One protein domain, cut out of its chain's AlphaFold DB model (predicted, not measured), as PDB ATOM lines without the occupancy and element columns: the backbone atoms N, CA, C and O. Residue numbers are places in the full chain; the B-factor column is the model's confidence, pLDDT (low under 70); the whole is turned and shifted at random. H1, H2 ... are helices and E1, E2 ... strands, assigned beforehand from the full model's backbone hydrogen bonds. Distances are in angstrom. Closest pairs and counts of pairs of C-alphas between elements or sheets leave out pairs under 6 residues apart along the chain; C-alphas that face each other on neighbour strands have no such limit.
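What this domain is: This is residues 45 to 249 of the 253 residues of the protein "Hypothetical protein" of Pyrodinium bahamense (UniProt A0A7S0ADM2). The long helix H2 runs through the core of a helical body, with the hairpin of H3 and H4 layered on one side, H3 next to H2 and H4 beyond it, and with H6, H7 and H8 packed lengthwise around the rest. Short H1 tucks between H2, H3 and H7. The printed part has 205 residues, mostly helix: H1, H2, strand E1, then H3 to H8. It is compact, radius of gyration of the C-alphas 17.9 A, spanning 52 by 38 by 29 A.

Where its parts are: Find C-alpha 64 at (207.251, 180.945, 180.064); from there H2, residues 64 to 92, runs 41.2 A. Look next for H3, 108 to 133, 37.4 A; H4, 142 to 164, 30.3 A; H6, 177 to 201, 36.2 A; H7, 209 to 230, 28.8 A; and H8, 234 to 249, 23.2 A, ending at (205.646, 164.909, 154.922). H1 is 45 to 53, E1 96 to 98, H5 167 to 170.

How they stand to each other: Start at H2, the hub. H3 touches it at Ala 111 and Tyr 84, C-alphas 4.7 A apart, a steep tilt of 42 degrees, opposite ways. H4 touches H3 at Leu 154 and Phe 117, 4.9 A between C-alphas. H2, H6 and H8 form a bundle of helices side by side; C-alphas Ala 181 of H6 and Val 239 of H8 are 5.0 A apart, at 7 degrees, a shallow tilt. With residues 86 to 92 alone H2 touches H7, closest C-alphas Lys 92 and Gly 230, 4.6 A. H1 touches H7 at Gly 45 and Arg 215, C-alphas 5.2 A apart, with residues 211 to 215 of H7 alone. H5 is close but not clearly touching H4, Trp 162 to Arg 168, 5.2 A between C-alphas. E1 pairs with no named strand. Every O i to N i+4 pair is within hydrogen-bond range in H1 and H2; not in H3 (18 of 22), H4 (17 of 19), H6 (20 of 21), H7 (16 of 18) and H8 (8 of 12), and H5 is too short for one.

The domain as a whole: C-alphas Gly 135 and Leu 234 are farthest apart, 53.1 A. The printed part has no cut and no long link. Look for pLDDT under 70 at residues 59 to 61, 139, 207 and 244 to 249.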
ATOM      1  N   GLY A  45     218.550 164.386 170.036       86.69
ATOM      2  CA  GLY A  45     217.941 164.566 168.718       86.69
ATOM      3  C   GLY A  45     216.571 165.234 168.815       86.69
ATOM      4  O   GLY A  45     216.297 166.182 168.090       86.69
ATOM      5  N   GLU A  46     215.744 164.812 169.773       89.69
ATOM      6  CA  GLU A  46     214.446 165.430 170.032       89.69
ATOM      7  C   GLU A  46     214.595 166.883 170.496       89.69
ATOM      8  O   GLU A  46     213.912 167.771 169.993       89.69
ATOM      9  N   TYR A  47     215.547 167.164 171.387       90.94
ATOM     10  CA  TYR A  47     215.873 168.534 171.773       90.94
ATOM     11  C   TYR A  47     216.192 169.420 170.555       90.94
ATOM     12  O   TYR A  47     215.573 170.475 170.385       90.94
ATOM     13  N   HIS A  48     217.109 168.983 169.687       87.25
ATOM     14  CA  HIS A  48     217.494 169.730 168.488       87.25
ATOM     15  C   HIS A  48     216.345 169.873 167.493       87.25
ATOM     16  O   HIS A  48     216.126 170.964 166.972       87.25
ATOM     17  N   TYR A  49     215.557 168.822 167.284       86.31
ATOM     18  CA  TYR A  49     214.386 168.870 166.417       86.31
ATOM     19  C   TYR A  49     213.368 169.930 166.880       86.31
ATOM     20  O   TYR A  49     212.885 170.736 166.077       86.31
ATOM     21  N   LEU A  50     213.091 170.008 168.184       89.12
ATOM     22  CA  LEU A  50     212.163 170.998 168.744       89.12
ATOM     23  C   LEU A  50     212.719 172.434 168.685       89.12
ATOM     24  O   LEU A  50     211.949 173.382 168.504       89.12
ATOM     25  N   VAL A  51     214.035 172.612 168.854       86.12
ATOM     26  CA  VAL A  51     214.709 173.927 168.816       86.12
ATOM     27  C   VAL A  51     214.921 174.414 167.388       86.12
ATOM     28  O   VAL A  51     214.461 175.497 167.040       86.12
ATOM     29  N   SER A  52     215.638 173.644 166.577       82.56
ATOM     30  CA  SER A  52     216.083 174.048 165.246       82.56
ATOM     31  C   SER A  52     215.003 173.793 164.202       82.56
ATOM     32  O   SER A  52     214.705 174.679 163.400       82.56
ATOM     33  N   GLY A  53     214.366 172.619 164.254       81.31
ATOM     34  CA  GLY A  53     213.356 172.218 163.276       81.31
ATOM     35  C   GLY A  53     212.042 172.954 163.449       81.31
ATOM     36  O   GLY A  53     211.625 173.706 162.571       81.31
ATOM     37  N   LEU A  54     211.408 172.782 164.609       83.94
ATOM     38  CA  LEU A  54     210.101 173.385 164.886       83.94
ATOM     39  C   LEU A  54     210.176 174.830 165.395       83.94
ATOM     40  O   LEU A  54     209.137 175.485 165.509       83.94
ATOM     41  N   ARG A  55     211.373 175.337 165.726       85.25
ATOM     42  CA  ARG A  55     211.572 176.689 166.287       85.25
ATOM     43  C   ARG A  55     210.647 176.977 167.467       85.25
ATOM     44  O   ARG A  55     210.118 178.084 167.625       85.25
ATOM     45  N   LEU A  56     210.424 175.962 168.302       85.75
ATOM     46  CA  LEU A  56     209.589 176.123 169.480       85.75
ATOM     47  C   LEU A  56     210.267 177.081 170.454       85.75
ATOM     48  O   LEU A  56     211.486 176.999 170.642       85.75
ATOM     49  N   PRO A  57     209.491 177.972 171.097       79.62
ATOM     50  CA  PRO A  57     210.064 179.001 171.941       79.62
ATOM     51  C   PRO A  57     210.884 178.337 173.043       79.62
ATOM     52  O   PRO A  57     210.467 177.343 173.650       79.62
ATOM     53  N   VAL A  58     212.087 178.857 173.261       75.56
ATOM     54  CA  VAL A  58     212.920 178.396 174.364       75.56
ATOM     55  C   VAL A  58     212.275 178.913 175.646       75.56
ATOM     56  O   VAL A  58     211.852 180.070 175.713       75.56
ATOM     57  N   CYS A  59     212.168 178.065 176.667       67.88
ATOM     58  CA  CYS A  59     211.651 178.457 177.974       67.88
ATOM     59  C   CYS A  59     212.472 179.639 178.529       67.88
ATOM     60  O   CYS A  59     213.560 179.441 179.061       67.88
ATOM     61  N   GLY A  60     211.964 180.868 178.372       61.38
ATOM     62  CA  GLY A  60     212.655 182.106 178.753       61.38
ATOM     63  C   GLY A  60     212.680 183.215 177.689       61.38
ATOM     64  O   GLY A  60     212.978 184.353 178.042       61.38
ATOM     65  N   SER A  61     212.336 182.935 176.424       62.72
ATOM     66  CA  SER A  61     212.354 183.922 175.321       62.72
ATOM     67  C   SER A  61     210.995 184.594 175.043       62.72
ATOM     68  O   SER A  61     210.787 185.144 173.964       62.72
ATOM     69  N   GLY A  62     210.043 184.505 175.975       70.19
ATOM     70  CA  GLY A  62     208.644 184.907 175.799       70.19
ATOM     71  C   GLY A  62     207.795 184.519 177.013       70.19
ATOM     72  O   GLY A  62     208.319 184.429 178.126       70.19
ATOM     73  N   SER A  63     206.501 184.245 176.813       82.00
ATOM     74  CA  SER A  63     205.667 183.667 177.874       82.00
ATOM     75  C   SER A  63     206.230 182.305 178.282       82.00
ATOM     76  O   SER A  63     206.238 181.360 177.493       82.00
ATOM     77  N   TRP A  64     206.713 182.198 179.523       81.62
ATOM     78  CA  TRP A  64     207.251 180.945 180.064       81.62
ATOM     79  C   TRP A  64     206.239 179.799 179.940       81.62
ATOM     80  O   TRP A  64     206.608 178.694 179.548       81.62
ATOM     81  N   ALA A  65     204.959 180.092 180.190       86.38
ATOM     82  CA  ALA A  65     203.877 179.126 180.062       86.38
ATOM     83  C   ALA A  65     203.738 178.616 178.620       86.38
ATOM     84  O   ALA A  65     203.630 177.416 178.408       86.38
ATOM     85  N   GLU A  66     203.818 179.500 177.623       85.38
ATOM     86  CA  GLU A  66     203.749 179.106 176.211       85.38
ATOM     87  C   GLU A  66     204.923 178.197 175.819       85.38
ATOM     88  O   GLU A  66     204.719 177.159 175.187       85.38
ATOM     89  N   GLY A  67     206.142 178.556 176.244       84.88
ATOM     90  CA  GLY A  67     207.353 177.754 176.043       84.88
ATOM     91  C   GLY A  67     207.217 176.342 176.595       84.88
ATOM     92  O   GLY A  67     207.417 175.371 175.867       84.88
ATOM     93  N   VAL A  68     206.815 176.232 177.861       89.69
ATOM     94  CA  VAL A  68     206.635 174.942 178.536       89.69
ATOM     95  C   VAL A  68     205.508 174.132 177.900       89.69
ATOM     96  O   VAL A  68     205.699 172.948 177.633       89.69
ATOM     97  N   THR A  69     204.357 174.746 177.614       91.94
ATOM     98  CA  THR A  69     203.201 174.034 177.054       91.94
ATOM     99  C   THR A  69     203.478 173.518 175.649       91.94
ATOM    100  O   THR A  69     203.268 172.330 175.402       91.94
ATOM    101  N   LEU A  70     203.964 174.358 174.729       92.06
ATOM    102  CA  LEU A  70     204.216 173.927 173.352       92.06
ATOM    103  C   LEU A  70     205.347 172.903 173.301       92.06
ATOM    104  O   LEU A  70     205.154 171.796 172.803       92.06
ATOM    105  N   ARG A  71     206.512 173.235 173.863       92.56
ATOM    106  CA  ARG A  71     207.674 172.341 173.822       92.56
ATOM    107  C   ARG A  71     207.406 171.037 174.561       92.56
ATOM    108  O   ARG A  71     207.754 169.979 174.052       92.56
ATOM    109  N   GLY A  72     206.748 171.112 175.715       95.00
ATOM    110  CA  GLY A  72     206.371 169.940 176.493       95.00
ATOM    111  C   GLY A  72     205.416 169.026 175.730       95.00
ATOM    112  O   GLY A  72     205.674 167.833 175.628       95.00
ATOM    113  N   SER A  73     204.358 169.583 175.133       95.56
ATOM    114  CA  SER A  73     203.357 168.791 174.403       95.56
ATOM    115  C   SER A  73     203.935 168.140 173.147       95.56
ATOM    116  O   SER A  73     203.696 166.958 172.910       95.56
ATOM    117  N   PHE A  74     204.721 168.884 172.357       95.00
ATOM    118  CA  PHE A  74     205.357 168.335 171.158       95.00
ATOM    119  C   PHE A  74     206.374 167.247 171.513       95.00
ATOM    120  O   PHE A  74     206.295 166.166 170.940       95.00
ATOM    121  N   CYS A  75     207.246 167.496 172.498       95.69
ATOM    122  CA  CYS A  75     208.210 166.508 172.989       95.69
ATOM    123  C   CYS A  75     207.513 165.234 173.475       95.69
ATOM    124  O   CYS A  75     207.913 164.123 173.127       95.69
ATOM    125  N   PHE A  76     206.441 165.387 174.255       97.44
ATOM    126  CA  PHE A  76     205.715 164.266 174.836       97.44
ATOM    127  C   PHE A  76     205.094 163.372 173.762       97.44
ATOM    128  O   PHE A  76     205.284 162.153 173.778       97.44
ATOM    129  N   VAL A  77     204.362 163.971 172.817       95.81
ATOM    130  CA  VAL A  77     203.716 163.223 171.731       95.81
ATOM    131  C   VAL A  77     204.767 162.563 170.848       95.81
ATOM    132  O   VAL A  77     204.648 161.374 170.550       95.81
ATOM    133  N   ASP A  78     205.817 163.296 170.481       92.88
ATOM    134  CA  ASP A  78     206.820 162.774 169.564       92.88
ATOM    135  C   ASP A  78     207.642 161.639 170.169       92.88
ATOM    136  O   ASP A  78     207.822 160.585 169.550       92.88
ATOM    137  N   THR A  79     208.056 161.814 171.426       94.62
ATOM    138  CA  THR A  79     208.742 160.773 172.190       94.62
ATOM    139  C   THR A  79     207.851 159.549 172.348       94.62
ATOM    140  O   THR A  79     208.339 158.439 172.181       94.62
ATOM    141  N   THR A  80     206.550 159.717 172.615       95.56
ATOM    142  CA  THR A  80     205.622 158.580 172.752       95.56
ATOM    143  C   THR A  80     205.549 157.765 171.461       95.56
ATOM    144  O   THR A  80     205.660 156.540 171.501       95.56
ATOM    145  N   LEU A  81     205.390 158.428 170.310       92.00
ATOM    146  CA  LEU A  81     205.321 157.760 169.006       92.00
ATOM    147  C   LEU A  81     206.624 157.021 168.678       92.00
ATOM    148  O   LEU A  81     206.598 155.873 168.228       92.00
ATOM    149  N   LEU A  82     207.765 157.665 168.930       89.75
ATOM    150  CA  LEU A  82     209.076 157.089 168.651       89.75
ATOM    151  C   LEU A  82     209.411 155.931 169.597       89.75
ATOM    152  O   LEU A  82     209.832 154.868 169.140       89.75
ATOM    153  N   ALA A  83     209.186 156.119 170.897       92.31
ATOM    154  CA  ALA A  83     209.388 155.089 171.907       92.31
ATOM    155  C   ALA A  83     208.524 153.867 171.607       92.31
ATOM    156  O   ALA A  83     209.023 152.751 171.658       92.31
ATOM    157  N   TYR A  84     207.267 154.064 171.198       92.12
ATOM    158  CA  TYR A  84     206.397 152.955 170.823       92.12
ATOM    159  C   TYR A  84     206.976 152.113 169.674       92.12
ATOM    160  O   TYR A  84     206.943 150.884 169.733       92.12
ATOM    161  N   LEU A  85     207.548 152.754 168.650       88.94
ATOM    162  CA  LEU A  85     208.197 152.043 167.545       88.94
ATOM    163  C   LEU A  85     209.397 151.215 168.027       88.94
ATOM    164  O   LEU A  85     209.513 150.040 167.679       88.94
ATOM    165  N   ILE A  86     210.264 151.823 168.842       89.75
ATOM    166  CA  ILE A  86     211.456 151.174 169.410       89.75
ATOM    167  C   ILE A  86     211.056 149.977 170.269       89.75
ATOM    168  O   ILE A  86     211.588 148.885 170.092       89.75
ATOM    169  N   GLU A  87     210.085 150.172 171.155       92.06
ATOM    170  CA  GLU A  87     209.552 149.140 172.038       92.06
ATOM    171  C   GLU A  87     209.047 147.931 171.252       92.06
ATOM    172  O   GLU A  87     209.434 146.798 171.542       92.06
ATOM    173  N   VAL A  88     208.228 148.154 170.218       91.44
ATOM    174  CA  VAL A  88     207.694 147.059 169.396       91.44
ATOM    175  C   VAL A  88     208.829 146.330 168.684       91.44
ATOM    176  O   VAL A  88     208.861 145.101 168.687       91.44
ATOM    177  N   TYR A  89     209.789 147.058 168.114       90.75
ATOM    178  CA  TYR A  89     210.935 146.459 167.430       90.75
ATOM    179  C   TYR A  89     211.793 145.614 168.372       90.75
ATOM    180  O   TYR A  89     212.142 144.482 168.029       90.75
ATOM    181  N   CYS A  90     212.089 146.116 169.571       91.19
ATOM    182  CA  CYS A  90     212.877 145.401 170.570       91.19
ATOM    183  C   CYS A  90     212.144 144.169 171.118       91.19
ATOM    184  O   CYS A  90     212.759 143.106 171.226       91.19
ATOM    185  N   VAL A  91     210.837 144.261 171.387       93.12
ATOM    186  CA  VAL A  91     210.028 143.098 171.797       93.12
ATOM    187  C   VAL A  91     210.001 142.037 170.701       93.12
ATOM    188  O   VAL A  91     210.208 140.856 170.976       93.12
ATOM    189  N   LYS A  92     209.800 142.442 169.444       90.88
ATOM    190  CA  LYS A  92     209.767 141.515 168.304       90.88
ATOM    191  C   LYS A  92     211.112 140.848 168.057       90.88
ATOM    192  O   LYS A  92     211.150 139.662 167.765       90.88
ATOM    193  N   ALA A  93     212.205 141.578 168.254       90.75
ATOM    194  CA  ALA A  93     213.562 141.048 168.214       90.75
ATOM    195  C   ALA A  93     213.936 140.197 169.448       90.75
ATOM    196  O   ALA A  93     215.090 139.783 169.566       90.75
ATOM    197  N   GLY A  94     213.022 139.966 170.399       92.75
ATOM    198  CA  GLY A  94     213.307 139.210 171.624       92.75
ATOM    199  C   GLY A  94     214.380 139.859 172.503       92.75
ATOM    200  O   GLY A  94     215.089 139.171 173.232       92.75
ATOM    201  N   LEU A  95     214.566 141.177 172.388       92.06
ATOM    202  CA  LEU A  95     215.586 141.933 173.118       92.06
ATOM    203  C   LEU A  95     215.106 142.367 174.506       92.06
ATOM    204  O   LEU A  95     215.916 142.537 175.415       92.06
ATOM    205  N   TRP A  96     213.801 142.505 174.698       93.31
ATOM    206  CA  TRP A  96     213.185 142.568 176.017       93.31
ATOM    207  C   TRP A  96     211.754 142.067 175.948       93.31
ATOM    208  O   TRP A  96     211.199 141.869 174.864       93.31
ATOM    209  N   SER A  97     211.133 141.871 177.106       94.38
ATOM    210  CA  SER A  97     209.719 141.520 177.162       94.38
ATOM    211  C   SER A  97     209.031 142.110 178.378       94.38
ATOM    212  O   SER A  97     209.652 142.396 179.402       94.38
ATOM    213  N   TRP A  98     207.727 142.306 178.226       94.94
ATOM    214  CA  TRP A  98     206.864 142.906 179.226       94.94
ATOM    215  C   TRP A  98     206.033 141.833 179.924       94.94
ATOM    216  O   TRP A  98     205.449 140.961 179.280       94.94
ATOM    217  N   ARG A  99     205.904 141.945 181.247       93.31
ATOM    218  CA  ARG A  99     205.030 141.093 182.064       93.31
ATOM    219  C   ARG A  99     203.558 141.253 181.678       93.31
ATOM    220  O   ARG A  99     202.793 140.291 181.707       93.31
ATOM    221  N   HIS A 100     203.162 142.478 181.344       90.50
ATOM    222  CA  HIS A 100     201.832 142.813 180.851       90.50
ATOM    223  C   HIS A 100     201.973 143.595 179.550       90.50
ATOM    224  O   HIS A 100     202.735 144.556 179.490       90.50
ATOM    225  N   SER A 101     201.234 143.194 178.519       90.50
ATOM    226  CA  SER A 101     201.249 143.851 177.216       90.50
ATOM    227  C   SER A 101     199.837 143.988 176.663       90.50
ATOM    228  O   SER A 101     198.980 143.141 176.913       90.50
ATOM    229  N   ASN A 102     199.600 145.060 175.908       88.69
ATOM    230  CA  ASN A 102     198.307 145.300 175.270       88.69
ATOM    231  C   ASN A 102     198.411 145.643 173.784       88.69
ATOM    232  O   ASN A 102     197.486 145.325 173.048       88.69
ATOM    233  N   CYS A 103     199.526 146.192 173.306       88.50
ATOM    234  CA  CYS A 103     199.692 146.594 171.914       88.50
ATOM    235  C   CYS A 103     200.952 145.938 171.328       88.50
ATOM    236  O   CYS A 103     202.067 146.366 171.601       88.50
ATOM    237  N   LEU A 104     200.791 144.872 170.533       89.06
ATOM    238  CA  LEU A 104     201.906 144.153 169.881       89.06
ATOM    239  C   LEU A 104     203.027 143.678 170.833       89.06
ATOM    240  O   LEU A 104     204.198 143.672 170.466       89.06
ATOM    241  N   GLY A 105     202.672 143.253 172.047       89.81
ATOM    242  CA  GLY A 105     203.648 142.800 173.048       89.81
ATOM    243  C   GLY A 105     204.260 143.930 173.886       89.81
ATOM    244  O   GLY A 105     205.056 143.657 174.779       89.81
ATOM    245  N   VAL A 106     203.824 145.173 173.668       92.44
ATOM    246  CA  VAL A 106     204.229 146.362 174.423       92.44
ATOM    247  C   VAL A 106     203.010 146.942 175.153       92.44
ATOM    248  O   VAL A 106     201.936 147.060 174.558       92.44
ATOM    249  N   PRO A 107     203.101 147.304 176.441       92.62
ATOM    250  CA  PRO A 107     202.091 148.124 177.085       92.62
ATOM    251  C   PRO A 107     202.199 149.566 176.578       92.62
ATOM    252  O   PRO A 107     203.287 150.135 176.586       92.62
ATOM    253  N   TRP A 108     201.086 150.213 176.223       90.50
ATOM    254  CA  TRP A 108     201.108 151.640 175.846       90.50
ATOM    255  C   TRP A 108     201.792 152.525 176.908       90.50
ATOM    256  O   TRP A 108     202.427 153.522 176.572       90.50
ATOM    257  N   LEU A 109     201.715 152.127 178.186       93.19
ATOM    258  CA  LEU A 109     202.375 152.820 179.289       93.19
ATOM    259  C   LEU A 109     203.909 152.750 179.212       93.19
ATOM    260  O   LEU A 109     204.558 153.670 179.692       93.19
ATOM    261  N   GLY A 110     204.489 151.719 178.587       91.62
ATOM    262  CA  GLY A 110     205.934 151.634 178.345       91.62
ATOM    263  C   GLY A 110     206.418 152.770 177.444       91.62
ATOM    264  O   GLY A 110     207.306 153.531 177.817       91.62
ATOM    265  N   ALA A 111     205.728 152.991 176.319       92.62
ATOM    266  CA  ALA A 111     206.027 154.104 175.414       92.62
ATOM    267  C   ALA A 111     205.783 155.479 176.060       92.62
ATOM    268  O   ALA A 111     206.590 156.398 175.916       92.62
ATOM    269  N   VAL A 112     204.688 155.618 176.814       95.44
ATOM    270  CA  VAL A 112     204.372 156.854 177.545       95.44
ATOM    271  C   VAL A 112     205.376 157.124 178.680       95.44
ATOM    272  O   VAL A 112     205.682 158.282 178.963       95.44
ATOM    273  N   GLY A 113     205.945 156.085 179.296       95.75
ATOM    274  CA  GLY A 113     207.001 156.204 180.305       95.75
ATOM    275  C   GLY A 113     208.201 156.999 179.790       95.75
ATOM    276  O   GLY A 113     208.619 157.972 180.418       95.75
ATOM    277  N   TRP A 114     208.679 156.684 178.586       95.25
ATOM    278  CA  TRP A 114     209.759 157.441 177.949       95.25
ATOM    279  C   TRP A 114     209.417 158.913 177.730       95.25
ATOM    280  O   TRP A 114     210.289 159.772 177.891       95.25
ATOM    281  N   ALA A 115     208.157 159.234 177.436       97.06
ATOM    282  CA  ALA A 115     207.700 160.612 177.314       97.06
ATOM    283  C   ALA A 115     207.652 161.338 178.672       97.06
ATOM    284  O   ALA A 115     208.073 162.497 178.748       97.06
ATOM    285  N   PHE A 116     207.234 160.665 179.754       97.81
ATOM    286  CA  PHE A 116     207.292 161.214 181.120       97.81
ATOM    287  C   PHE A 116     208.719 161.528 181.573       97.81
ATOM    288  O   PHE A 116     208.921 162.489 182.315       97.81
ATOM    289  N   PHE A 117     209.703 160.749 181.127       97.00
ATOM    290  CA  PHE A 117     211.113 160.989 181.426       97.00
ATOM    291  C   PHE A 117     211.736 162.073 180.532       97.00
ATOM    292  O   PHE A 117     212.378 163.009 181.015       97.00
ATOM    293  N   THR A 118     211.541 161.965 179.218       96.19
ATOM    294  CA  THR A 118     212.207 162.814 178.218       96.19
ATOM    295  C   THR A 118     211.713 164.253 178.269       96.19
ATOM    296  O   THR A 118     212.518 165.181 178.214       96.19
ATOM    297  N   THR A 119     210.406 164.464 178.446       96.44
ATOM    298  CA  THR A 119     209.801 165.805 178.458       96.44
ATOM    299  C   THR A 119     210.425 166.742 179.503       96.44
ATOM    300  O   THR A 119     210.919 167.804 179.115       96.44
ATOM    301  N   PRO A 120     210.480 166.404 180.809       95.06
ATOM    302  CA  PRO A 120     211.120 167.268 181.802       95.06
ATOM    303  C   PRO A 120     212.629 167.423 181.567       95.06
ATOM    304  O   PRO A 120     213.158 168.510 181.794       95.06
ATOM    305  N   ALA A 121     213.321 166.387 181.076       94.06
ATOM    306  CA  ALA A 121     214.747 166.481 180.757       94.06
ATOM    307  C   ALA A 121     215.013 167.514 179.647       94.06
ATOM    308  O   ALA A 121     215.863 168.392 179.807       94.06
ATOM    309  N   VAL A 122     214.234 167.458 178.563       93.81
ATOM    310  CA  VAL A 122     214.293 168.402 177.437       93.81
ATOM    311  C   VAL A 122     213.926 169.817 177.881       93.81
ATOM    312  O   VAL A 122     214.609 170.772 177.507       93.81
ATOM    313  N   LEU A 123     212.881 169.985 178.696       92.69
ATOM    314  CA  LEU A 123     212.471 171.302 179.192       92.69
ATOM    315  C   LEU A 123     213.550 171.946 180.073       92.69
ATOM    316  O   LEU A 123     213.871 173.118 179.876       92.69
ATOM    317  N   LEU A 124     214.148 171.188 180.997       91.56
ATOM    318  CA  LEU A 124     215.227 171.688 181.855       91.56
ATOM    319  C   LEU A 124     216.491 172.018 181.061       91.56
ATOM    320  O   LEU A 124     217.092 173.066 181.298       91.56
ATOM    321  N   LEU A 125     216.864 171.176 180.091       90.31
ATOM    322  CA  LEU A 125     217.976 171.464 179.183       90.31
ATOM    323  C   LEU A 125     217.727 172.762 178.402       90.31
ATOM    324  O   LEU A 125     218.587 173.638 178.368       90.31
ATOM    325  N   SER A 126     216.510 172.936 177.879       89.19
ATOM    326  CA  SER A 126     216.106 174.152 177.160       89.19
ATOM    327  C   SER A 126     216.245 175.402 178.030       89.19
ATOM    328  O   SER A 126     216.730 176.429 177.569       89.19
ATOM    329  N   MET A 127     215.822 175.329 179.295       87.25
ATOM    330  CA  MET A 127     215.940 176.448 180.233       87.25
ATOM    331  C   MET A 127     217.401 176.762 180.583       87.25
ATOM    332  O   MET A 127     217.762 177.934 180.707       87.25
ATOM    333  N   TRP A 128     218.240 175.733 180.734       88.25
ATOM    334  CA  TRP A 128     219.669 175.899 180.998       88.25
ATOM    335  C   TRP A 128     220.383 176.599 179.829       88.25
ATOM    336  O   TRP A 128     221.134 177.557 180.046       88.25
ATOM    337  N   GLU A 129     220.096 176.195 178.589       86.50
ATOM    338  CA  GLU A 129     220.651 176.847 177.396       86.50
ATOM    339  C   GLU A 129     220.131 178.278 177.227       86.50
ATOM    340  O   GLU A 129     220.916 179.180 176.933       86.50
ATOM    341  N   ALA A 130     218.845 178.529 177.502       84.44
ATOM    342  CA  ALA A 130     218.267 179.876 177.458       84.44
ATOM    343  C   ALA A 130     218.983 180.845 178.407       84.44
ATOM    344  O   ALA A 130     219.282 181.982 178.039       84.44
ATOM    345  N   ALA A 131     219.250 180.396 179.639       84.12
ATOM    346  CA  ALA A 131     219.953 181.194 180.636       84.12
ATOM    347  C   ALA A 131     221.378 181.520 180.170       84.12
ATOM    348  O   ALA A 131     221.781 182.684 180.212       84.12
ATOM    349  N   THR A 132     222.083 180.511 179.651       84.25
ATOM    350  CA  THR A 132     223.446 180.646 179.121       84.25
ATOM    351  C   THR A 132     223.499 181.618 177.938       84.25
ATOM    352  O   THR A 132     224.324 182.531 177.929       84.25
ATOM    353  N   ALA A 133     222.579 181.491 176.975       83.75
ATOM    354  CA  ALA A 133     222.492 182.372 175.809       83.75
ATOM    355  C   ALA A 133     222.149 183.825 176.182       83.75
ATOM    356  O   ALA A 133     222.612 184.761 175.535       83.75
ATOM    357  N   ALA A 134     221.380 184.031 177.256       84.25
ATOM    358  CA  ALA A 134     221.066 185.355 177.789       84.25
ATOM    359  C   ALA A 134     222.218 185.989 178.600       84.25
ATOM    360  O   ALA A 134     222.009 187.019 179.243       84.25
ATOM    361  N   GLY A 135     223.404 185.365 178.635       82.81
ATOM    362  CA  GLY A 135     224.549 185.823 179.427       82.81
ATOM    363  C   GLY A 135     224.329 185.727 180.939       82.81
ATOM    364  O   GLY A 135     225.091 186.301 181.715       82.81
ATOM    365  N   ARG A 136     223.280 185.022 181.379       83.12
ATOM    366  CA  ARG A 136     223.044 184.747 182.796       83.12
ATOM    367  C   ARG A 136     223.870 183.525 183.152       83.12
ATOM    368  O   ARG A 136     223.870 182.553 182.404       83.12
ATOM    369  N   SER A 137     224.534 183.536 184.303       76.38
ATOM    370  CA  SER A 137     225.097 182.299 184.838       76.38
ATOM    371  C   SER A 137     223.932 181.333 185.056       76.38
ATOM    372  O   SER A 137     223.083 181.620 185.910       76.38
ATOM    373  N   PRO A 138     223.823 180.230 184.288       70.00
ATOM    374  CA  PRO A 138     222.828 179.228 184.611       70.00
ATOM    375  C   PRO A 138     223.097 178.783 186.052       70.00
ATOM    376  O   PRO A 138     224.263 178.748 186.465       70.00
ATOM    377  N   PRO A 139     222.065 178.452 186.845       66.94
ATOM    378  CA  PRO A 139     222.317 177.889 188.156       66.94
ATOM    379  C   PRO A 139     223.209 176.663 187.943       66.94
ATOM    380  O   PRO A 139     222.786 175.711 187.293       66.94
ATOM    381  N   GLY A 140     224.443 176.690 188.456       70.00
ATOM    382  CA  GLY A 140     225.374 175.562 188.383       70.00
ATOM    383  C   GLY A 140     224.733 174.202 188.710       70.00
ATOM    384  O   GLY A 140     225.002 173.241 187.989       70.00
ATOM    385  N   PRO A 141     223.814 174.085 189.700       78.56
ATOM    386  CA  PRO A 141     223.154 172.812 189.976       78.56
ATOM    387  C   PRO A 141     222.049 172.426 188.981       78.56
ATOM    388  O   PRO A 141     221.540 171.319 189.070       78.56
ATOM    389  N   MET A 142     221.647 173.271 188.029       78.25
ATOM    390  CA  MET A 142     220.491 172.999 187.165       78.25
ATOM    391  C   MET A 142     220.682 171.772 186.263       78.25
ATOM    392  O   MET A 142     219.755 170.979 186.120       78.25
ATOM    393  N   LEU A 143     221.888 171.557 185.725       81.62
ATOM    394  CA  LEU A 143     222.204 170.322 184.995       81.62
ATOM    395  C   LEU A 143     222.169 169.096 185.914       81.62
ATOM    396  O   LEU A 143     221.692 168.037 185.515       81.62
ATOM    397  N   LEU A 144     222.620 169.249 187.163       86.31
ATOM    398  CA  LEU A 144     222.542 168.184 188.164       86.31
ATOM    399  C   LEU A 144     221.092 167.883 188.552       86.31
ATOM    400  O   LEU A 144     220.783 166.731 188.835       86.31
ATOM    401  N   LEU A 145     220.197 168.878 188.506       88.25
ATOM    402  CA  LEU A 145     218.766 168.722 188.776       88.25
ATOM    403  C   LEU A 145     218.011 167.979 187.665       88.25
ATOM    404  O   LEU A 145     216.943 167.438 187.954       88.25
ATOM    405  N   ILE A 146     218.547 167.885 186.440       89.31
ATOM    406  CA  ILE A 146     217.924 167.098 185.358       89.31
ATOM    407  C   ILE A 146     217.731 165.647 185.799       89.31
ATOM    408  O   ILE A 146     216.652 165.090 185.613       89.31
ATOM    409  N   VAL A 147     218.755 165.055 186.423       92.31
ATOM    410  CA  VAL A 147     218.746 163.651 186.850       92.31
ATOM    411  C   VAL A 147     217.606 163.362 187.841       92.31
ATOM    412  O   VAL A 147     216.710 162.596 187.484       92.31
ATOM    413  N   PRO A 148     217.561 163.969 189.046       94.81
ATOM    414  CA  PRO A 148     216.507 163.686 190.011       94.81
ATOM    415  C   PRO A 148     215.133 164.144 189.517       94.81
ATOM    416  O   PRO A 148     214.152 163.466 189.796       94.81
ATOM    417  N   THR A 149     215.035 165.244 188.760       94.00
ATOM    418  CA  THR A 149     213.730 165.747 188.298       94.00
ATOM    419  C   THR A 149     213.114 164.833 187.247       94.00
ATOM    420  O   THR A 149     211.927 164.519 187.343       94.00
ATOM    421  N   ALA A 150     213.892 164.373 186.263       95.00
ATOM    422  CA  ALA A 150     213.391 163.462 185.237       95.00
ATOM    423  C   ALA A 150     212.997 162.104 185.839       95.00
ATOM    424  O   ALA A 150     211.919 161.597 185.537       95.00
ATOM    425  N   ILE A 151     213.811 161.564 186.756       96.50
ATOM    426  CA  ILE A 151     213.522 160.309 187.471       96.50
ATOM    427  C   ILE A 151     212.269 160.450 188.347       96.50
ATOM    428  O   ILE A 151     211.361 159.624 188.268       96.50
ATOM    429  N   ALA A 152     212.175 161.510 189.154       97.38
ATOM    430  CA  ALA A 152     211.013 161.736 190.011       97.38
ATOM    431  C   ALA A 152     209.733 161.932 189.187       97.38
ATOM    432  O   ALA A 152     208.701 161.344 189.504       97.38
ATOM    433  N   THR A 153     209.802 162.709 188.100       97.44
ATOM    434  CA  THR A 153     208.655 162.926 187.204       97.44
ATOM    435  C   THR A 153     208.212 161.621 186.557       97.44
ATOM    436  O   THR A 153     207.011 161.349 186.537       97.44
ATOM    437  N   LEU A 154     209.152 160.788 186.094       97.75
ATOM    438  CA  LEU A 154     208.863 159.459 185.559       97.75
ATOM    439  C   LEU A 154     208.111 158.600 186.580       97.75
ATOM    440  O   LEU A 154     206.991 158.171 186.306       97.75
ATOM    441  N   HIS A 155     208.684 158.384 187.768       98.06
ATOM    442  CA  HIS A 155     208.083 157.512 188.780       98.06
ATOM    443  C   HIS A 155     206.720 158.021 189.255       98.06
ATOM    444  O   HIS A 155     205.760 157.251 189.304       98.06
ATOM    445  N   CYS A 156     206.602 159.317 189.559       98.25
ATOM    446  CA  CYS A 156     205.332 159.910 189.967       98.25
ATOM    447  C   CYS A 156     204.275 159.763 188.869       98.25
ATOM    448  O   CYS A 156     203.157 159.335 189.151       98.25
ATOM    449  N   SER A 157     204.624 160.058 187.614       98.25
ATOM    450  CA  SER A 157     203.675 159.983 186.498       98.25
ATOM    451  C   SER A 157     203.260 158.546 186.193       98.25
ATOM    452  O   SER A 157     202.079 158.302 185.943       98.25
ATOM    453  N   LEU A 158     204.182 157.580 186.282       96.81
ATOM    454  CA  LEU A 158     203.864 156.157 186.152       96.81
ATOM    455  C   LEU A 158     202.920 155.692 187.264       96.81
ATOM    456  O   LEU A 158     201.900 155.079 186.964       96.81
ATOM    457  N   LEU A 159     203.203 156.026 188.528       96.94
ATOM    458  CA  LEU A 159     202.356 155.641 189.663       96.94
ATOM    459  C   LEU A 159     200.963 156.277 189.584       96.94
ATOM    460  O   LEU A 159     199.964 155.586 189.787       96.94
ATOM    461  N   ILE A 160     200.886 157.567 189.247       97.81
ATOM    462  CA  ILE A 160     199.614 158.274 189.042       97.81
ATOM    463  C   ILE A 160     198.840 157.621 187.895       97.81
ATOM    464  O   ILE A 160     197.673 157.271 188.059       97.81
ATOM    465  N   THR A 161     199.483 157.388 186.755       96.50
ATOM    466  CA  THR A 161     198.815 156.798 185.587       96.50
ATOM    467  C   THR A 161     198.340 155.374 185.873       96.50
ATOM    468  O   THR A 161     197.206 155.008 185.555       96.50
ATOM    469  N   TRP A 162     199.173 154.573 186.533       95.25
ATOM    470  CA  TRP A 162     198.880 153.181 186.851       95.25
ATOM    471  C   TRP A 162     197.774 153.025 187.897       95.25
ATOM    472  O   TRP A 162     196.827 152.262 187.682       95.25
ATOM    473  N   HIS A 163     197.876 153.749 189.016       95.56
ATOM    474  CA  HIS A 163     196.992 153.574 190.169       95.56
ATOM    475  C   HIS A 163     195.815 154.547 190.202       95.56
ATOM    476  O   HIS A 163     194.710 154.124 190.535       95.56
ATOM    477  N   VAL A 164     196.036 155.824 189.878       96.12
ATOM    478  CA  VAL A 164     195.017 156.881 190.011       96.12
ATOM    479  C   VAL A 164     194.168 156.977 188.748       96.12
ATOM    480  O   VAL A 164     192.945 156.969 188.836       96.12
ATOM    481  N   LEU A 165     194.799 156.998 187.570       95.31
ATOM    482  CA  LEU A 165     194.083 157.022 186.286       95.31
ATOM    483  C   LEU A 165     193.588 155.631 185.856       95.31
ATOM    484  O   LEU A 165     192.902 155.498 184.847       95.31
ATOM    485  N   GLY A 166     193.925 154.589 186.621       91.81
ATOM    486  CA  GLY A 166     193.393 153.245 186.426       91.81
ATOM    487  C   GLY A 166     193.977 152.490 185.232       91.81
ATOM    488  O   GLY A 166     193.381 151.496 184.815       91.81
ATOM    489  N   ALA A 167     195.144 152.885 184.702       91.44
ATOM    490  CA  ALA A 167     195.767 152.196 183.564       91.44
ATOM    491  C   ALA A 167     196.008 150.697 183.821       91.44
ATOM    492  O   ALA A 167     195.951 149.899 182.885       91.44
ATOM    493  N   ARG A 168     196.171 150.289 185.088       91.62
ATOM    494  CA  ARG A 168     196.259 148.874 185.487       91.62
ATOM    495  C   ARG A 168     195.075 148.022 185.017       91.62
ATOM    496  O   ARG A 168     195.246 146.845 184.724       91.62
ATOM    497  N   HIS A 169     193.882 148.608 184.910       91.19
ATOM    498  CA  HIS A 169     192.677 147.901 184.465       91.19
ATOM    499  C   HIS A 169     192.684 147.635 182.953       91.19
ATOM    500  O   HIS A 169     191.993 146.736 182.484       91.19
ATOM    501  N   LEU A 170     193.503 148.375 182.202       89.69
ATOM    502  CA  LEU A 170     193.686 148.222 180.759       89.69
ATOM    503  C   LEU A 170     194.910 147.365 180.404       89.69
ATOM    504  O   LEU A 170     195.147 147.084 179.231       89.69
ATOM    505  N   ALA A 171     195.699 146.937 181.394       86.94
ATOM    506  CA  ALA A 171     196.934 146.186 181.169       86.94
ATOM    507  C   ALA A 171     196.700 144.798 180.547       86.94
ATOM    508  O   ALA A 171     197.588 144.264 179.890       86.94
ATOM    509  N   HIS A 172     195.508 144.228 180.742       86.19
ATOM    510  CA  HIS A 172     195.111 142.920 180.209       86.19
ATOM    511  C   HIS A 172     194.268 143.010 178.931       86.19
ATOM    512  O   HIS A 172     193.940 141.983 178.340       86.19
ATOM    513  N   VAL A 173     193.880 144.219 178.515       91.56
ATOM    514  CA  VAL A 173     193.026 144.417 177.342       91.56
ATOM    515  C   VAL A 173     193.910 144.414 176.104       91.56
ATOM    516  O   VAL A 173     194.639 145.372 175.873       91.56
ATOM    517  N   SER A 174     193.858 143.350 175.306       91.81
ATOM    518  CA  SER A 174     194.608 143.285 174.053       91.81
ATOM    519  C   SER A 174     193.985 144.196 172.992       91.81
ATOM    520  O   SER A 174     192.781 144.180 172.740       91.81
ATOM    521  N   VAL A 175     194.830 144.998 172.352       92.06
ATOM    522  CA  VAL A 175     194.474 145.890 171.253       92.06
ATOM    523  C   VAL A 175     194.963 145.257 169.948       92.06
ATOM    524  O   VAL A 175     196.157 144.970 169.810       92.06
ATOM    525  N   PRO A 176     194.070 145.013 168.970       92.69
ATOM    526  CA  PRO A 176     194.466 144.486 167.670       92.69
ATOM    527  C   PRO A 176     195.452 145.414 166.954       92.69
ATOM    528  O   PRO A 176     195.307 146.633 167.003       92.69
ATOM    529  N   ALA A 177     196.385 144.837 166.189       90.19
ATOM    530  CA  ALA A 177     197.400 145.587 165.442       90.19
ATOM    531  C   ALA A 177     196.808 146.709 164.568       90.19
ATOM    532  O   ALA A 177     197.352 147.808 164.522       90.19
ATOM    533  N   GLY A 178     195.666 146.452 163.918       91.00
ATOM    534  CA  GLY A 178     194.962 147.453 163.114       91.00
ATOM    535  C   GLY A 178     194.447 148.634 163.941       91.00
ATOM    536  O   GLY A 178     194.627 149.777 163.540       91.00
ATOM    537  N   ALA A 179     193.879 148.380 165.125       92.62
ATOM    538  CA  ALA A 179     193.411 149.437 166.021       92.62
ATOM    539  C   ALA A 179     194.583 150.268 166.568       92.62
ATOM    540  O   ALA A 179     194.503 151.495 166.599       92.62
ATOM    541  N   THR A 180     195.695 149.614 166.913       91.00
ATOM    542  CA  THR A 180     196.948 150.282 167.287       91.00
ATOM    543  C   THR A 180     197.465 151.172 166.158       91.00
ATOM    544  O   THR A 180     197.744 152.348 166.389       91.00
ATOM    545  N   ALA A 181     197.558 150.649 164.931       89.19
ATOM    546  CA  ALA A 181     198.009 151.413 163.770       89.19
ATOM    547  C   ALA A 181     197.084 152.609 163.484       89.19
ATOM    548  O   ALA A 181     197.572 153.716 163.270       89.19
ATOM    549  N   CYS A 182     195.760 152.428 163.562       92.25
ATOM    550  CA  CYS A 182     194.800 153.528 163.458       92.25
ATOM    551  C   CYS A 182     195.014 154.586 164.548       92.25
ATOM    552  O   CYS A 182     195.021 155.774 164.238       92.25
ATOM    553  N   GLY A 183     195.226 154.181 165.804       92.06
ATOM    554  CA  GLY A 183     195.517 155.103 166.904       92.06
ATOM    555  C   GLY A 183     196.782 155.928 166.658       92.06
ATOM    556  O   GLY A 183     196.756 157.149 166.806       92.06
ATOM    557  N   ILE A 184     197.858 155.281 166.199       90.94
ATOM    558  CA  ILE A 184     199.112 155.948 165.812       90.94
ATOM    559  C   ILE A 184     198.860 156.947 164.682       90.94
ATOM    560  O   ILE A 184     199.246 158.105 164.810       90.94
ATOM    561  N   LEU A 185     198.161 156.539 163.617       88.88
ATOM    562  CA  LEU A 185     197.828 157.417 162.492       88.88
ATOM    563  C   LEU A 185     197.005 158.634 162.925       88.88
ATOM    564  O   LEU A 185     197.245 159.731 162.430       88.88
ATOM    565  N   VAL A 186     196.060 158.464 163.852       93.75
ATOM    566  CA  VAL A 186     195.252 159.568 164.388       93.75
ATOM    567  C   VAL A 186     196.125 160.545 165.177       93.75
ATOM    568  O   VAL A 186     196.099 161.743 164.895       93.75
ATOM    569  N   ILE A 187     196.930 160.052 166.125       93.62
ATOM    570  CA  ILE A 187     197.839 160.892 166.926       93.62
ATOM    571  C   ILE A 187     198.819 161.628 166.011       93.62
ATOM    572  O   ILE A 187     199.009 162.837 166.138       93.62
ATOM    573  N   GLN A 188     199.393 160.917 165.047       89.88
ATOM    574  CA  GLN A 188     200.321 161.475 164.079       89.88
ATOM    575  C   GLN A 188     199.643 162.488 163.158       89.88
ATOM    576  O   GLN A 188     200.224 163.532 162.890       89.88
ATOM    577  N   GLY A 189     198.406 162.247 162.722       87.50
ATOM    578  CA  GLY A 189     197.618 163.208 161.953       87.50
ATOM    579  C   GLY A 189     197.419 164.517 162.714       87.50
ATOM    580  O   GLY A 189     197.699 165.588 162.174       87.50
ATOM    581  N   PHE A 190     197.027 164.449 163.991       93.31
ATOM    582  CA  PHE A 190     196.924 165.639 164.842       93.31
ATOM    583  C   PHE A 190     198.273 166.333 165.039       93.31
ATOM    584  O   PHE A 190     198.350 167.556 164.929       93.31
ATOM    585  N   TYR A 191     199.338 165.566 165.270       91.31
ATOM    586  CA  TYR A 191     200.693 166.093 165.400       91.31
ATOM    587  C   TYR A 191     201.158 166.817 164.125       91.31
ATOM    588  O   TYR A 191     201.710 167.916 164.198       91.31
ATOM    589  N   GLN A 192     200.875 166.260 162.944       86.75
ATOM    590  CA  GLN A 192     201.185 166.889 161.658       86.75
ATOM    591  C   GLN A 192     200.367 168.159 161.434       86.75
ATOM    592  O   GLN A 192     200.925 169.184 161.048       86.75
ATOM    593  N   VAL A 193     199.065 168.138 161.729       89.00
ATOM    594  CA  VAL A 193     198.222 169.340 161.643       89.00
ATOM    595  C   VAL A 193     198.740 170.433 162.576       89.00
ATOM    596  O   VAL A 193     198.829 171.589 162.158       89.00
ATOM    597  N   ALA A 194     199.127 170.089 163.806       90.88
ATOM    598  CA  ALA A 194     199.726 171.025 164.754       90.88
ATOM    599  C   ALA A 194     201.061 171.587 164.238       90.88
ATOM    600  O   ALA A 194     201.282 172.793 164.316       90.88
ATOM    601  N   THR A 195     201.906 170.739 163.646       87.44
ATOM    602  CA  THR A 195     203.200 171.122 163.056       87.44
ATOM    603  C   THR A 195     203.029 172.063 161.862       87.44
ATOM    604  O   THR A 195     203.623 173.136 161.824       87.44
ATOM    605  N   VAL A 196     202.156 171.728 160.907       85.25
ATOM    606  CA  VAL A 196     201.848 172.583 159.747       85.25
ATOM    607  C   VAL A 196     201.228 173.903 160.195       85.25
ATOM    608  O   VAL A 196     201.586 174.963 159.683       85.25
ATOM    609  N   SER A 197     200.315 173.855 161.166       88.69
ATOM    610  CA  SER A 197     199.717 175.063 161.736       88.69
ATOM    611  C   SER A 197     200.791 175.944 162.360       88.69
ATOM    612  O   SER A 197     200.835 177.129 162.055       88.69
ATOM    613  N   LEU A 198     201.700 175.371 163.151       87.31
ATOM    614  CA  LEU A 198     202.843 176.077 163.720       87.31
ATOM    615  C   LEU A 198     203.725 176.699 162.629       87.31
ATOM    616  O   LEU A 198     204.049 177.877 162.736       87.31
ATOM    617  N   HIS A 199     204.039 175.965 161.560       85.31
ATOM    618  CA  HIS A 199     204.870 176.456 160.453       85.31
ATOM    619  C   HIS A 199     204.255 177.638 159.700       85.31
ATOM    620  O   HIS A 199     204.991 178.504 159.231       85.31
ATOM    621  N   ARG A 200     202.919 177.729 159.626       86.00
ATOM    622  CA  ARG A 200     202.244 178.913 159.060       86.00
ATOM    623  C   ARG A 200     202.539 180.184 159.852       86.00
ATOM    624  O   ARG A 200     202.594 181.259 159.267       86.00
ATOM    625  N   TRP A 201     202.728 180.064 161.165       84.00
ATOM    626  CA  TRP A 201     203.029 181.192 162.051       84.00
ATOM    627  C   TRP A 201     204.530 181.369 162.297       84.00
ATOM    628  O   TRP A 201     204.978 182.466 162.625       84.00
ATOM    629  N   ARG A 202     205.304 180.287 162.179       82.81
ATOM    630  CA  ARG A 202     206.735 180.208 162.486       82.81
ATOM    631  C   ARG A 202     207.425 179.344 161.433       82.81
ATOM    632  O   ARG A 202     207.599 178.150 161.667       82.81
ATOM    633  N   PRO A 203     207.791 179.917 160.273       79.06
ATOM    634  CA  PRO A 203     208.421 179.147 159.212       79.06
ATOM    635  C   PRO A 203     209.676 178.445 159.754       79.06
ATOM    636  O   PRO A 203     210.478 179.094 160.449       79.06
ATOM    637  N   PRO A 204     209.829 177.137 159.488       75.56
ATOM    638  CA  PRO A 204     210.910 176.338 160.051       75.56
ATOM    639  C   PRO A 204     212.274 176.824 159.553       75.56
ATOM    640  O   PRO A 204     212.383 177.507 158.529       75.56
ATOM    641  N   ALA A 205     213.336 176.486 160.285       71.06
ATOM    642  CA  ALA A 205     214.666 176.511 159.688       71.06
ATOM    643  C   ALA A 205     214.813 175.270 158.799       71.06
ATOM    644  O   ALA A 205     214.224 174.235 159.122       71.06
ATOM    645  N   PRO A 206     215.626 175.318 157.734       71.44
ATOM    646  CA  PRO A 206     216.133 174.082 157.161       71.44
ATOM    647  C   PRO A 206     216.861 173.307 158.269       71.44
ATOM    648  O   PRO A 206     217.861 173.790 158.801       71.44
ATOM    649  N   LEU A 207     216.327 172.139 158.638       65.25
ATOM    650  CA  LEU A 207     216.991 171.210 159.551       65.25
ATOM    651  C   LEU A 207     218.298 170.774 158.906       65.25
ATOM    652  O   LEU A 207     218.305 170.246 157.788       65.25
ATOM    653  N   LEU A 208     219.411 170.992 159.600       74.88
ATOM    654  CA  LEU A 208     220.682 170.483 159.115       74.88
ATOM    655  C   LEU A 208     220.681 168.967 159.301       74.88
ATOM    656  O   LEU A 208     220.321 168.464 160.362       74.88
ATOM    657  N   LEU A 209     221.146 168.221 158.295       74.69
ATOM    658  CA  LEU A 209     221.261 166.762 158.399       74.69
ATOM    659  C   LEU A 209     222.049 166.344 159.651       74.69
ATOM    660  O   LEU A 209     221.741 165.323 160.250       74.69
ATOM    661  N   SER A 210     223.027 167.148 160.077       76.00
ATOM    662  CA  SER A 210     223.800 166.929 161.302       76.00
ATOM    663  C   SER A 210     222.967 166.951 162.588       76.00
ATOM    664  O   SER A 210     223.352 166.296 163.551       76.00
ATOM    665  N   GLU A 211     221.856 167.689 162.618       71.38
ATOM    666  CA  GLU A 211     220.946 167.775 163.771       71.38
ATOM    667  C   GLU A 211     220.019 166.552 163.843       71.38
ATOM    668  O   GLU A 211     219.728 166.059 164.930       71.38
ATOM    669  N   GLU A 212     219.622 166.012 162.687       72.88
ATOM    670  CA  GLU A 212     218.791 164.803 162.585       72.88
ATOM    671  C   GLU A 212     219.608 163.504 162.614       72.88
ATOM    672  O   GLU A 212     219.087 162.439 162.953       72.88
ATOM    673  N   LEU A 213     220.900 163.560 162.281       78.44
ATOM    674  CA  LEU A 213     221.765 162.387 162.167       78.44
ATOM    675  C   LEU A 213     221.754 161.491 163.421       78.44
ATOM    676  O   LEU A 213     221.633 160.276 163.246       78.44
ATOM    677  N   PRO A 214     221.822 162.008 164.668       75.81
ATOM    678  CA  PRO A 214     221.763 161.162 165.863       75.81
ATOM    679  C   PRO A 214     220.458 160.366 165.961       75.81
ATOM    680  O   PRO A 214     220.476 159.172 166.266       75.81
ATOM    681  N   ARG A 215     219.331 161.010 165.641       74.81
ATOM    682  CA  ARG A 215     218.003 160.392 165.629       74.81
ATOM    683  C   ARG A 215     217.906 159.338 164.531       74.81
ATOM    684  O   ARG A 215     217.463 158.223 164.795       74.81
ATOM    685  N   LEU A 216     218.352 159.667 163.318       78.75
ATOM    686  CA  LEU A 216     218.352 158.751 162.178       78.75
ATOM    687  C   LEU A 216     219.230 157.525 162.436       78.75
ATOM    688  O   LEU A 216     218.802 156.409 162.146       78.75
ATOM    689  N   LEU A 217     220.416 157.708 163.019       81.25
ATOM    690  CA  LEU A 217     221.298 156.610 163.422       81.25
ATOM    691  C   LEU A 217     220.614 155.700 164.438       81.25
ATOM    692  O   LEU A 217     220.573 154.488 164.240       81.25
ATOM    693  N   ALA A 218     220.031 156.273 165.489       78.62
ATOM    694  CA  ALA A 218     219.364 155.502 166.527       78.62
ATOM    695  C   ALA A 218     218.146 154.732 165.971       78.62
ATOM    696  O   ALA A 218     218.021 153.528 166.204       78.62
ATOM    697  N   CYS A 219     217.314 155.368 165.137       79.88
ATOM    698  CA  CYS A 219     216.230 154.698 164.410       79.88
ATOM    699  C   CYS A 219     216.742 153.578 163.495       79.88
ATOM    700  O   CYS A 219     216.144 152.505 163.450       79.88
ATOM    701  N   SER A 220     217.842 153.812 162.776       82.25
ATOM    702  CA  SER A 220     218.418 152.841 161.837       82.25
ATOM    703  C   SER A 220     218.963 151.614 162.558       82.25
ATOM    704  O   SER A 220     218.756 150.497 162.093       82.25
ATOM    705  N   ILE A 221     219.603 151.804 163.716       83.12
ATOM    706  CA  ILE A 221     220.086 150.706 164.562       83.12
ATOM    707  C   ILE A 221     218.908 149.841 165.022       83.12
ATOM    708  O   ILE A 221     218.939 148.624 164.854       83.12
ATOM    709  N   VAL A 222     217.845 150.455 165.547       81.00
ATOM    710  CA  VAL A 222     216.667 149.718 166.036       81.00
ATOM    711  C   VAL A 222     215.924 149.029 164.883       81.00
ATOM    712  O   VAL A 222     215.532 147.869 165.005       81.00
ATOM    713  N   ALA A 223     215.785 149.690 163.731       81.38
ATOM    714  CA  ALA A 223     215.189 149.087 162.542       81.38
ATOM    715  C   ALA A 223     216.012 147.895 162.027       81.38
ATOM    716  O   ALA A 223     215.436 146.861 161.696       81.38
ATOM    717  N   ALA A 224     217.343 148.003 162.007       84.50
ATOM    718  CA  ALA A 224     218.219 146.897 161.634       84.50
ATOM    719  C   ALA A 224     218.058 145.712 162.599       84.50
ATOM    720  O   ALA A 224     217.895 144.580 162.147       84.50
ATOM    721  N   LEU A 225     218.020 145.963 163.913       79.44
ATOM    722  CA  LEU A 225     217.773 144.919 164.914       79.44
ATOM    723  C   LEU A 225     216.448 144.192 164.658       79.44
ATOM    724  O   LEU A 225     216.406 142.964 164.695       79.44
ATOM    725  N   TRP A 226     215.381 144.926 164.338       82.88
ATOM    726  CA  TRP A 226     214.104 144.313 163.980       82.88
ATOM    727  C   TRP A 226     214.191 143.474 162.699       82.88
ATOM    728  O   TRP A 226     213.805 142.306 162.719       82.88
ATOM    729  N   VAL A 227     214.731 144.026 161.608       82.69
ATOM    730  CA  VAL A 227     214.803 143.331 160.311       82.69
ATOM    731  C   VAL A 227     215.613 142.039 160.410       82.69
ATOM    732  O   VAL A 227     215.186 141.010 159.889       82.69
ATOM    733  N   PHE A 228     216.762 142.075 161.086       84.56
ATOM    734  CA  PHE A 228     217.660 140.923 161.148       84.56
ATOM    735  C   PHE A 228     217.272 139.896 162.215       84.56
ATOM    736  O   PHE A 228     217.587 138.720 162.039       84.56
ATOM    737  N   LYS A 229     216.600 140.304 163.301       85.19
ATOM    738  CA  LYS A 229     216.320 139.416 164.443       85.19
ATOM    739  C   LYS A 229     214.837 139.168 164.705       85.19
ATOM    740  O   LYS A 229     214.469 138.058 165.069       85.19
ATOM    741  N   GLY A 230     213.986 140.179 164.542       78.12
ATOM    742  CA  GLY A 230     212.563 140.085 164.888       78.12
ATOM    743  C   GLY A 230     211.678 139.448 163.822       78.12
ATOM    744  O   GLY A 230     210.573 139.009 164.131       78.12
ATOM    745  N   GLY A 231     212.162 139.377 162.581       79.44
ATOM    746  CA  GLY A 231     211.384 138.888 161.448       79.44
ATOM    747  C   GLY A 231     210.312 139.885 160.990       79.44
ATOM    748  O   GLY A 231     209.824 140.732 161.741       79.44
ATOM    749  N   LEU A 232     209.948 139.799 159.709       81.69
ATOM    750  CA  LEU A 232     208.918 140.652 159.121       81.69
ATOM    751  C   LEU A 232     207.534 140.047 159.375       81.69
ATOM    752  O   LEU A 232     207.218 138.977 158.859       81.69
ATOM    753  N   ASP A 233     206.692 140.754 160.130       87.19
ATOM    754  CA  ASP A 233     205.277 140.420 160.298       87.19
ATOM    755  C   ASP A 233     204.375 141.598 159.910       87.19
ATOM    756  O   ASP A 233     204.749 142.763 160.055       87.19
ATOM    757  N   LEU A 234     203.176 141.291 159.405       84.75
ATOM    758  CA  LEU A 234     202.244 142.290 158.877       84.75
ATOM    759  C   LEU A 234     201.807 143.307 159.943       84.75
ATOM    760  O   LEU A 234     201.630 144.481 159.630       84.75
ATOM    761  N   GLY A 235     201.638 142.876 161.197       82.69
ATOM    762  CA  GLY A 235     201.213 143.757 162.283       82.69
ATOM    763  C   GLY A 235     202.277 144.799 162.612       82.69
ATOM    764  O   GLY A 235     201.966 145.987 162.708       82.69
ATOM    765  N   THR A 236     203.533 144.365 162.706       83.00
ATOM    766  CA  THR A 236     204.672 145.272 162.881       83.00
ATOM    767  C   THR A 236     204.845 146.159 161.651       83.00
ATOM    768  O   THR A 236     204.945 147.369 161.807       83.00
ATOM    769  N   GLY A 237     204.745 145.608 160.437       81.44
ATOM    770  CA  GLY A 237     204.824 146.382 159.194       81.44
ATOM    771  C   GLY A 237     203.773 147.493 159.084       81.44
ATOM    772  O   GLY A 237     204.099 148.593 158.640       81.44
ATOM    773  N   LEU A 238     202.534 147.255 159.535       80.81
ATOM    774  CA  LEU A 238     201.477 148.277 159.568       80.81
ATOM    775  C   LEU A 238     201.803 149.412 160.545       80.81
ATOM    776  O   LEU A 238     201.629 150.583 160.206       80.81
ATOM    777  N   VAL A 239     202.295 149.078 161.739       80.06
ATOM    778  CA  VAL A 239     202.726 150.069 162.734       80.06
ATOM    779  C   VAL A 239     203.942 150.851 162.240       80.06
ATOM    780  O   VAL A 239     203.947 152.076 162.331       80.06
ATOM    781  N   SER A 240     204.928 150.179 161.646       80.94
ATOM    782  CA  SER A 240     206.086 150.816 161.017       80.94
ATOM    783  C   SER A 240     205.661 151.791 159.928       80.94
ATOM    784  O   SER A 240     206.106 152.935 159.925       80.94
ATOM    785  N   ALA A 241     204.776 151.366 159.023       76.44
ATOM    786  CA  ALA A 241     204.272 152.213 157.951       76.44
ATOM    787  C   ALA A 241     203.549 153.446 158.506       76.44
ATOM    788  O   ALA A 241     203.826 154.554 158.050       76.44
ATOM    789  N   ALA A 242     202.696 153.275 159.525       72.12
ATOM    790  CA  ALA A 242     202.018 154.382 160.196       72.12
ATOM    791  C   ALA A 242     203.023 155.396 160.768       72.12
ATOM    792  O   ALA A 242     202.960 156.577 160.423       72.12
ATOM    793  N   SER A 243     204.010 154.922 161.533       71.12
ATOM    794  CA  SER A 243     205.055 155.765 162.126       71.12
ATOM    795  C   SER A 243     205.945 156.457 161.079       71.12
ATOM    796  O   SER A 243     206.433 157.564 161.313       71.12
ATOM    797  N   LEU A 244     206.136 155.851 159.899       69.94
ATOM    798  CA  LEU A 244     206.972 156.390 158.817       69.94
ATOM    799  C   LEU A 244     206.280 157.448 157.943       69.94
ATOM    800  O   LEU A 244     206.988 158.205 157.276       69.94
ATOM    801  N   VAL A 245     204.943 157.584 157.976       63.16
ATOM    802  CA  VAL A 245     204.209 158.639 157.228       63.16
ATOM    803  C   VAL A 245     204.780 160.039 157.504       63.16
ATOM    804  O   VAL A 245     204.778 160.904 156.631       63.16
ATOM    805  N   ARG A 246     205.350 160.249 158.695       62.62
ATOM    806  CA  ARG A 246     206.000 161.491 159.109       62.62
ATOM    807  C   ARG A 246     207.192 161.872 158.231       62.62
ATOM    808  O   ARG A 246     207.370 163.053 157.952       62.62
ATOM    809  N   VAL A 247     208.015 160.907 157.818       55.25
ATOM    810  CA  VAL A 247     209.244 161.182 157.052       55.25
ATOM    811  C   VAL A 247     208.895 161.744 155.673       55.25
ATOM    812  O   VAL A 247     209.524 162.694 155.217       55.25
ATOM    813  N   ALA A 248     207.833 161.230 155.049       49.47
ATOM    814  CA  ALA A 248     207.389 161.670 153.728       49.47
ATOM    815  C   ALA A 248     206.837 163.109 153.723       49.47
ATOM    816  O   ALA A 248     206.988 163.821 152.734       49.47
ATOM    817  N   THR A 249     206.233 163.562 154.827       50.97
ATOM    818  CA  THR A 249     205.646 164.909 154.922       50.97
ATOM    819  C   THR A 249     206.678 166.028 155.093       50.97
ATOM    820  O   THR A 249     206.380 167.165 154.739       50.97
TER     821      THR A 249